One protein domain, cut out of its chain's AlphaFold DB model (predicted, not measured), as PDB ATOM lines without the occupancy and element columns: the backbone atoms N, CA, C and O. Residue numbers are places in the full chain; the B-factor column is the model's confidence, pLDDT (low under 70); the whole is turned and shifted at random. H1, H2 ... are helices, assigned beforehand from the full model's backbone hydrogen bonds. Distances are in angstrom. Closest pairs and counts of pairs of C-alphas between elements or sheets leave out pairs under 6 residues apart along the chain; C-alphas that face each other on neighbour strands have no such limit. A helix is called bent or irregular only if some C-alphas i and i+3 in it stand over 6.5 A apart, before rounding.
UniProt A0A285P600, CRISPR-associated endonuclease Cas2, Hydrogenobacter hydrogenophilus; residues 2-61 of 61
ATOM      1  N   GLN A   2     242.733 134.736 238.653       59.22
ATOM      2  CA  GLN A   2     243.760 134.987 237.634       59.22
ATOM      3  C   GLN A   2     245.075 134.353 238.098       59.22
ATOM      4  O   GLN A   2     245.664 134.787 239.080       59.22
ATOM      5  N   ASN A   3     245.499 133.277 237.432       72.81
ATOM      6  CA  ASN A   3     246.638 132.472 237.891       72.81
ATOM      7  C   ASN A   3     247.990 132.927 237.325       72.81
ATOM      8  O   ASN A   3     249.016 132.609 237.931       72.81
ATOM      9  N   SER A   4     247.961 133.680 236.221       78.06
ATOM     10  CA  SER A   4     249.124 134.105 235.438       78.06
ATOM     11  C   SER A   4     249.093 135.623 235.250       78.06
ATOM     12  O   SER A   4     248.683 136.126 234.205       78.06
ATOM     13  N   VAL A   5     249.460 136.352 236.304       82.62
ATOM     14  CA  VAL A   5     249.698 137.802 236.262       82.62
ATOM     15  C   VAL A   5     251.191 138.021 236.411       82.62
ATOM     16  O   VAL A   5     251.815 137.422 237.284       82.62
ATOM     17  N   PHE A   6     251.749 138.861 235.550       85.88
ATOM     18  CA  PHE A   6     253.123 139.327 235.655       85.88
ATOM     19  C   PHE A   6     253.081 140.845 235.754       85.88
ATOM     20  O   PHE A   6     252.427 141.507 234.947       85.88
ATOM     21  N   GLU A   7     253.769 141.385 236.750       84.94
ATOM     22  CA  GLU A   7     253.763 142.804 237.089       84.94
ATOM     23  C   GLU A   7     255.209 143.239 237.313       84.94
ATOM     24  O   GLU A   7     256.015 142.456 237.815       84.94
ATOM     25  N   GLY A   8     255.566 144.458 236.915       84.12
ATOM     26  CA  GLY A   8     256.921 144.970 237.094       84.12
ATOM     27  C   GLY A   8     257.212 146.217 236.269       84.12
ATOM     28  O   GLY A   8     256.470 146.582 235.353       84.12
ATOM     29  N   GLU A   9     258.320 146.876 236.598       87.31
ATOM     30  CA  GLU A   9     258.818 148.005 235.819       87.31
ATOM     31  C   GLU A   9     259.515 147.524 234.546       87.31
ATOM     32  O   GLU A   9     260.334 146.603 234.554       87.31
ATOM     33  N   ILE A  10     259.218 148.180 233.428       90.38
ATOM     34  CA  ILE A  10     259.813 147.865 232.135       90.38
ATOM     35  C   ILE A  10     260.007 149.149 231.331       90.38
ATOM     36  O   ILE A  10     259.147 150.027 231.305       90.38
ATOM     37  N   THR A  11     261.150 149.273 230.658       93.62
ATOM     38  CA  THR A  11     261.395 150.402 229.751       93.62
ATOM     39  C   THR A  11     260.600 150.229 228.457       93.62
ATOM     40  O   THR A  11     260.325 149.105 228.041       93.62
ATOM     41  N   GLU A  12     260.289 151.320 227.749       94.19
ATOM     42  CA  GLU A  12     259.577 151.242 226.457       94.19
ATOM     43  C   GLU A  12     260.284 150.337 225.441       94.19
ATOM     44  O   GLU A  12     259.638 149.581 224.715       94.19
ATOM     45  N   ALA A  13     261.621 150.386 225.407       96.69
ATOM     46  CA  ALA A  13     262.423 149.559 224.515       96.69
ATOM     47  C   ALA A  13     262.251 148.066 224.829       96.69
ATOM     48  O   ALA A  13     261.997 147.271 223.924       96.69
ATOM     49  N   LYS A  14     262.321 147.686 226.112       96.88
ATOM     50  CA  LYS A  14     262.108 146.298 226.544       96.88
ATOM     51  C   LYS A  14     260.658 145.856 226.349       96.88
ATOM     52  O   LYS A  14     260.431 144.730 225.926       96.88
ATOM     53  N   LEU A  15     259.684 146.739 226.580       96.19
ATOM     54  CA  LEU A  15     258.270 146.439 226.343       96.19
ATOM     55  C   LEU A  15     257.989 146.160 224.864       96.19
ATOM     56  O   LEU A  15     257.190 145.282 224.543       96.19
ATOM     57  N   ARG A  16     258.642 146.889 223.954       97.50
ATOM     58  CA  ARG A  16     258.545 146.617 222.517       97.50
ATOM     59  C   ARG A  16     259.087 145.229 222.176       97.50
ATOM     60  O   ARG A  16     258.389 144.479 221.504       97.50
ATOM     61  N   ILE A  17     260.274 144.890 222.677       98.12
ATOM     62  CA  ILE A  17     260.884 143.566 222.474       98.12
ATOM     63  C   ILE A  17     259.960 142.466 223.009       98.12
ATOM     64  O   ILE A  17     259.642 141.537 222.275       98.12
ATOM     65  N   LEU A  18     259.436 142.625 224.229       97.12
ATOM     66  CA  LEU A  18     258.508 141.672 224.839       97.12
ATOM     67  C   LEU A  18     257.261 141.451 223.974       97.12
ATOM     68  O   LEU A  18     256.856 140.316 223.758       97.12
ATOM     69  N   LYS A  19     256.650 142.517 223.442       97.25
ATOM     70  CA  LYS A  19     255.491 142.387 222.544       97.25
ATOM     71  C   LYS A  19     255.829 141.599 221.277       97.25
ATOM     72  O   LYS A  19     255.002 140.813 220.825       97.25
ATOM     73  N   ASP A  20     257.014 141.808 220.711       97.88
ATOM     74  CA  ASP A  20     257.462 141.098 219.511       97.88
ATOM     75  C   ASP A  20     257.793 139.626 219.803       97.88
ATOM     76  O   ASP A  20     257.590 138.771 218.944       97.88
ATOM     77  N   GLU A  21     258.278 139.310 221.004       98.00
ATOM     78  CA  GLU A  21     258.501 137.935 221.464       98.00
ATOM     79  C   GLU A  21     257.184 137.209 221.754       98.00
ATOM     80  O   GLU A  21     256.995 136.094 221.275       98.00
ATOM     81  N   LEU A  22     256.244 137.858 222.449       97.25
ATOM     82  CA  LEU A  22     254.923 137.296 222.750       97.25
ATOM     83  C   LEU A  22     254.164 136.918 221.473       97.25
ATOM     84  O   LEU A  22     253.647 135.813 221.368       97.25
ATOM     85  N   LYS A  23     254.177 137.784 220.456       96.38
ATOM     86  CA  LYS A  23     253.548 137.501 219.152       96.38
ATOM     87  C   LYS A  23     254.099 136.268 218.437       96.38
ATOM     88  O   LYS A  23     253.434 135.742 217.556       96.38
ATOM     89  N   LYS A  24     255.321 135.833 218.751       97.56
ATOM     90  CA  LYS A  24     255.917 134.634 218.138       97.56
ATOM     91  C   LYS A  24     255.473 133.343 218.816       97.56
ATOM     92  O   LYS A  24     255.706 132.280 218.252       97.56
ATOM     93  N   ILE A  25     254.923 133.430 220.027       97.12
ATOM     94  CA  ILE A  25     254.613 132.261 220.857       97.12
ATOM     95  C   ILE A  25     253.114 132.055 221.084       97.12
ATOM     96  O   ILE A  25     252.729 130.932 221.388       97.12
ATOM     97  N   ILE A  26     252.291 133.102 220.963       97.06
ATOM     98  CA  ILE A  26     250.833 133.004 221.120       97.06
ATOM     99  C   ILE A  26     250.174 132.452 219.852       97.06
ATOM    100  O   ILE A  26     250.631 132.738 218.743       97.06
ATOM    101  N   ASP A  27     249.080 131.711 220.010       97.44
ATOM    102  CA  ASP A  27     248.161 131.411 218.911       97.44
ATOM    103  C   ASP A  27     247.036 132.451 218.878       97.44
ATOM    104  O   ASP A  27     246.153 132.453 219.733       97.44
ATOM    105  N   ASP A  28     247.040 133.321 217.867       94.25
ATOM    106  CA  ASP A  28     246.084 134.430 217.734       94.25
ATOM    107  C   ASP A  28     244.602 133.990 217.658       94.25
ATOM    108  O   ASP A  28     243.710 134.830 217.796       94.25
ATOM    109  N   ASN A  29     244.305 132.702 217.441       96.56
ATOM    110  CA  ASN A  29     242.927 132.189 217.410       96.56
ATOM    111  C   ASN A  29     242.408 131.727 218.777       96.56
ATOM    112  O   ASN A  29     241.196 131.576 218.946       96.56
ATOM    113  N   TYR A  30     243.303 131.472 219.731       96.12
ATOM    114  CA  TYR A  30     242.964 130.865 221.022       96.12
ATOM    115  C   TYR A  30     243.454 131.689 222.211       96.12
ATOM    116  O   TYR A  30     242.787 131.729 223.248       96.12
ATOM    117  N   ASP A  31     244.587 132.365 222.057       96.06
ATOM    118  CA  ASP A  31     245.266 133.076 223.123       96.06
ATOM    119  C   ASP A  31     244.988 134.578 223.077       96.06
ATOM    120  O   ASP A  31     244.736 135.189 222.039       96.06
ATOM    121  N   SER A  32     245.081 135.211 224.243       92.69
ATOM    122  CA  SER A  32     245.048 136.664 224.349       92.69
ATOM    123  C   SER A  32     245.976 137.142 225.456       92.69
ATOM    124  O   SER A  32     246.135 136.493 226.492       92.69
ATOM    125  N   VAL A  33     246.593 138.303 225.236       93.38
ATOM    126  CA  VAL A  33     247.447 138.967 226.223       93.38
ATOM    127  C   VAL A  33     246.954 140.394 226.419       93.38
ATOM    128  O   VAL A  33     246.924 141.190 225.481       93.38
ATOM    129  N   LEU A  34     246.601 140.733 227.658       92.50
ATOM    130  CA  LEU A  34     246.247 142.093 228.060       92.50
ATOM    131  C   LEU A  34     247.450 142.758 228.729       92.50
ATOM    132  O   LEU A  34     248.037 142.206 229.655       92.50
ATOM    133  N   ILE A  35     247.805 143.960 228.267       92.56
ATOM    134  CA  ILE A  35     248.907 144.750 228.825       92.56
ATOM    135  C   ILE A  35     248.335 146.045 229.392       92.56
ATOM    136  O   ILE A  35     247.971 146.953 228.641       92.56
ATOM    137  N   TYR A  36     248.310 146.144 230.718       88.00
ATOM    138  CA  TYR A  36     248.003 147.381 231.428       88.00
ATOM    139  C   TYR A  36     249.287 148.184 231.624       88.00
ATOM    140  O   TYR A  36     250.308 147.652 232.056       88.00
ATOM    141  N   LYS A  37     249.250 149.471 231.274       86.62
ATOM    142  CA  LYS A  37     250.398 150.371 231.389       86.62
ATOM    143  C   LYS A  37     250.011 151.593 232.204       86.62
ATOM    144  O   LYS A  37     249.121 152.343 231.812       86.62
ATOM    145  N   PHE A  38     250.743 151.825 233.285       83.75
ATOM    146  CA  PHE A  38     250.536 152.948 234.190       83.75
ATOM    147  C   PHE A  38     251.709 153.926 234.080       83.75
ATOM    148  O   PHE A  38     252.852 153.516 233.895       83.75
ATOM    149  N   ARG A  39     251.428 155.235 234.136       76.12
ATOM    150  CA  ARG A  39     252.467 156.282 234.040       76.12
ATOM    151  C   ARG A  39     253.221 156.493 235.351       76.12
ATOM    152  O   ARG A  39     254.378 156.890 235.319       76.12
ATOM    153  N   THR A  40     252.566 156.260 236.483       70.31
ATOM    154  CA  THR A  40     253.130 156.413 237.825       70.31
ATOM    155  C   THR A  40     252.586 155.302 238.720       70.31
ATOM    156  O   THR A  40     251.444 154.876 238.548       70.31
ATOM    157  N   LYS A  41     253.381 154.851 239.700       62.91
ATOM    158  CA  LYS A  41     252.957 153.846 240.696       62.91
ATOM    159  C   LYS A  41     251.835 154.324 241.625       62.91
ATOM    160  O   LYS A  41     251.232 153.524 242.314       62.91
ATOM    161  N   GLN A  42     251.538 155.623 241.642       61.25
ATOM    162  CA  GLN A  42     250.580 156.225 242.576       61.25
ATOM    163  C   GLN A  42     249.115 155.824 242.355       61.25
ATOM    164  O   GLN A  42     248.304 156.058 243.242       61.25
ATOM    165  N   TYR A  43     248.761 155.274 241.192       59.03
ATOM    166  CA  TYR A  43     247.362 155.035 240.817       59.03
ATOM    167  C   TYR A  43     246.963 153.561 240.796       59.03
ATOM    168  O   TYR A  43     245.955 153.222 240.177       59.03
ATOM    169  N   TYR A  44     247.740 152.687 241.431       67.06
ATOM    170  CA  TYR A  44     247.383 151.280 241.530       67.06
ATOM    171  C   TYR A  44     247.186 150.914 243.008       67.06
ATOM    172  O   TYR A  44     248.091 151.046 243.825       67.06
ATOM    173  N   GLU A  45     245.961 150.525 243.354       69.19
ATOM    174  CA  GLU A  45     245.628 149.900 244.631       69.19
ATOM    175  C   GLU A  45     245.512 148.403 244.362       69.19
ATOM    176  O   GLU A  45     244.766 147.980 243.473       69.19
ATOM    177  N   ARG A  46     246.299 147.604 245.080       74.69
ATOM    178  CA  ARG A  46     246.262 146.149 244.976       74.69
ATOM    179  C   ARG A  46     245.579 145.596 246.214       74.69
ATOM    180  O   ARG A  46     246.133 145.636 247.304       74.69
ATOM    181  N   GLU A  47     244.392 145.047 246.007       75.88
ATOM    182  CA  GLU A  47     243.664 144.278 247.008       75.88
ATOM    183  C   GLU A  47     243.708 142.801 246.607       75.88
ATOM    184  O   GLU A  47     243.367 142.437 245.476       75.88
ATOM    185  N   ALA A  48     244.159 141.941 247.516       76.25
ATOM    186  CA  ALA A  48     244.191 140.502 247.307       76.25
ATOM    187  C   ALA A  48     243.242 139.810 248.286       76.25
ATOM    188  O   ALA A  48     243.251 140.067 249.486       76.25
ATOM    189  N   LEU A  49     242.433 138.888 247.765       79.50
ATOM    190  CA  LEU A  49     241.564 138.036 248.569       79.50
ATOM    191  C   LEU A  49     242.103 136.602 248.525       79.50
ATOM    192  O   LEU A  49     242.104 135.969 247.467       79.50
ATOM    193  N   GLY A  50     242.547 136.079 249.672       79.88
ATOM    194  CA  GLY A  50     243.077 134.715 249.804       79.88
ATOM    195  C   GLY A  50     244.605 134.653 249.911       79.88
ATOM    196  O   GLY A  50     245.221 135.527 250.509       79.88
ATOM    197  N   ILE A  51     245.218 133.584 249.389       76.44
ATOM    198  CA  ILE A  51     246.674 133.375 249.478       76.44
ATOM    199  C   ILE A  51     247.377 134.301 248.483       76.44
ATOM    200  O   ILE A  51     247.272 134.111 247.268       76.44
ATOM    201  N   GLU A  52     248.109 135.280 249.003       71.75
ATOM    202  CA  GLU A  52     248.906 136.194 248.193       71.75
ATOM    203  C   GLU A  52     250.063 135.470 247.498       71.75
ATOM    204  O   GLU A  52     250.766 134.647 248.088       71.75
ATOM    205  N   LYS A  53     250.269 135.798 246.219       71.69
ATOM    206  CA  LYS A  53     251.486 135.435 245.494       71.69
ATOM    207  C   LYS A  53     252.482 136.595 245.579       71.69
ATOM    208  O   LYS A  53     252.038 137.742 245.512       71.69
ATOM    209  N   PRO A  54     253.795 136.316 245.664       69.88
ATOM    210  CA  PRO A  54     254.813 137.357 245.616       69.88
ATOM    211  C   PRO A  54     254.693 138.172 244.326       69.88
ATOM    212  O   PRO A  54     254.613 137.618 243.227       69.88
ATOM    213  N   SER A  55     254.691 139.483 244.478       70.25
ATOM    214  CA  SER A  55     254.767 140.484 243.422       70.25
ATOM    215  C   SER A  55     256.205 140.967 243.247       70.25
ATOM    216  O   SER A  55     257.057 140.762 244.107       70.25
ATOM    217  N   HIS A  56     256.490 141.655 242.143       65.69
ATOM    218  CA  HIS A  56     257.824 142.206 241.889       65.69
ATOM    219  C   HIS A  56     258.240 143.285 242.907       65.69
ATOM    220  O   HIS A  56     259.429 143.539 243.077       65.69
ATOM    221  N   GLU A  57     257.278 143.902 243.597       63.19
ATOM    222  CA  GLU A  57     257.547 144.878 244.660       63.19
ATOM    223  C   GLU A  57     258.052 144.222 245.948       63.19
ATOM    224  O   GLU A  57     258.787 144.855 246.700       63.19
ATOM    225  N   ASP A  58     257.767 142.933 246.150       62.97
ATOM    226  CA  ASP A  58     258.219 142.175 247.321       62.97
ATOM    227  C   ASP A  58     259.720 141.816 247.255       62.97
ATOM    228  O   ASP A  58     260.273 141.260 248.202       62.97
ATOM    229  N   PHE A  59     260.397 142.135 246.142       55.41
ATOM    230  CA  PHE A  59     261.810 141.819 245.892       55.41
ATOM    231  C   PHE A  59     262.756 143.028 245.979       55.41
ATOM    232  O   PHE A  59     263.930 142.909 245.619       55.41
ATOM    233  N   ILE A  60     262.288 144.187 246.452       46.59
ATOM    234  CA  ILE A  60     263.157 145.346 246.701       46.59
ATOM    235  C   ILE A  60     263.857 145.151 248.063       46.59
ATOM    236  O   ILE A  60     263.223 145.303 249.105       46.59
ATOM    237  N   ILE A  61     265.149 144.789 248.038       40.59
ATOM    238  CA  ILE A  61     266.079 144.804 249.191       40.59
ATOM    239  C   ILE A  61     266.783 146.159 249.253       40.59
ATOM    240  O   ILE A  61     267.233 146.623 248.179       40.59
TER     241      ILE A  61
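AT A GLANCE: This is residues 2 to 61 of the 61 residues of the protein "CRISPR-associated endonuclease Cas2" of Hydrogenobacter hydrogenophilus (UniProt A0A285P600). This loose model has little regular structure: one helix, H1, at one end, and a long, mostly irregular chain that swings away from it to tiny H2 at the other end. Residues 24 to 31, of which 24 and 25 belong to H1, stick out and stand free of the rest, as do residues 42 to 52 in the long link between H1 and H2. The printed part has 60 residues with two named helices, H1 then H2, 18 residues in all, and no named strand; the class is all helix. The radius of gyration of the C-alphas is 13.9 A, and the spans are 33 by 28 by 22 A.

IN THESE COORDINATES: Find C-alpha 12 at (259.577, 151.242, 226.457); from there H1, residues 12 to 25, runs 20.4 A to C-alpha 25 at (254.613, 132.261, 220.857). H2, residues 56 to 59, ends at C-alpha 59, (261.810, 141.819, 245.892).

HOW THE PARTS SIT: H1 and H2 are apart. In H1, 8 of 10 O i to N i+4 pairs are within hydrogen-bond range; H2 is too short for one, and its single O i to N i+3 pair is not within range.

THE WHOLE: The C-alphas farthest apart, of Asn 29 and Ile 61, are 41.3 A apart. The H1 to H2 link is long, 30 residues, and the printed part has no cut. Look for pLDDT under 70 at residues 2, 41 to 45, 54 and 56 to 61.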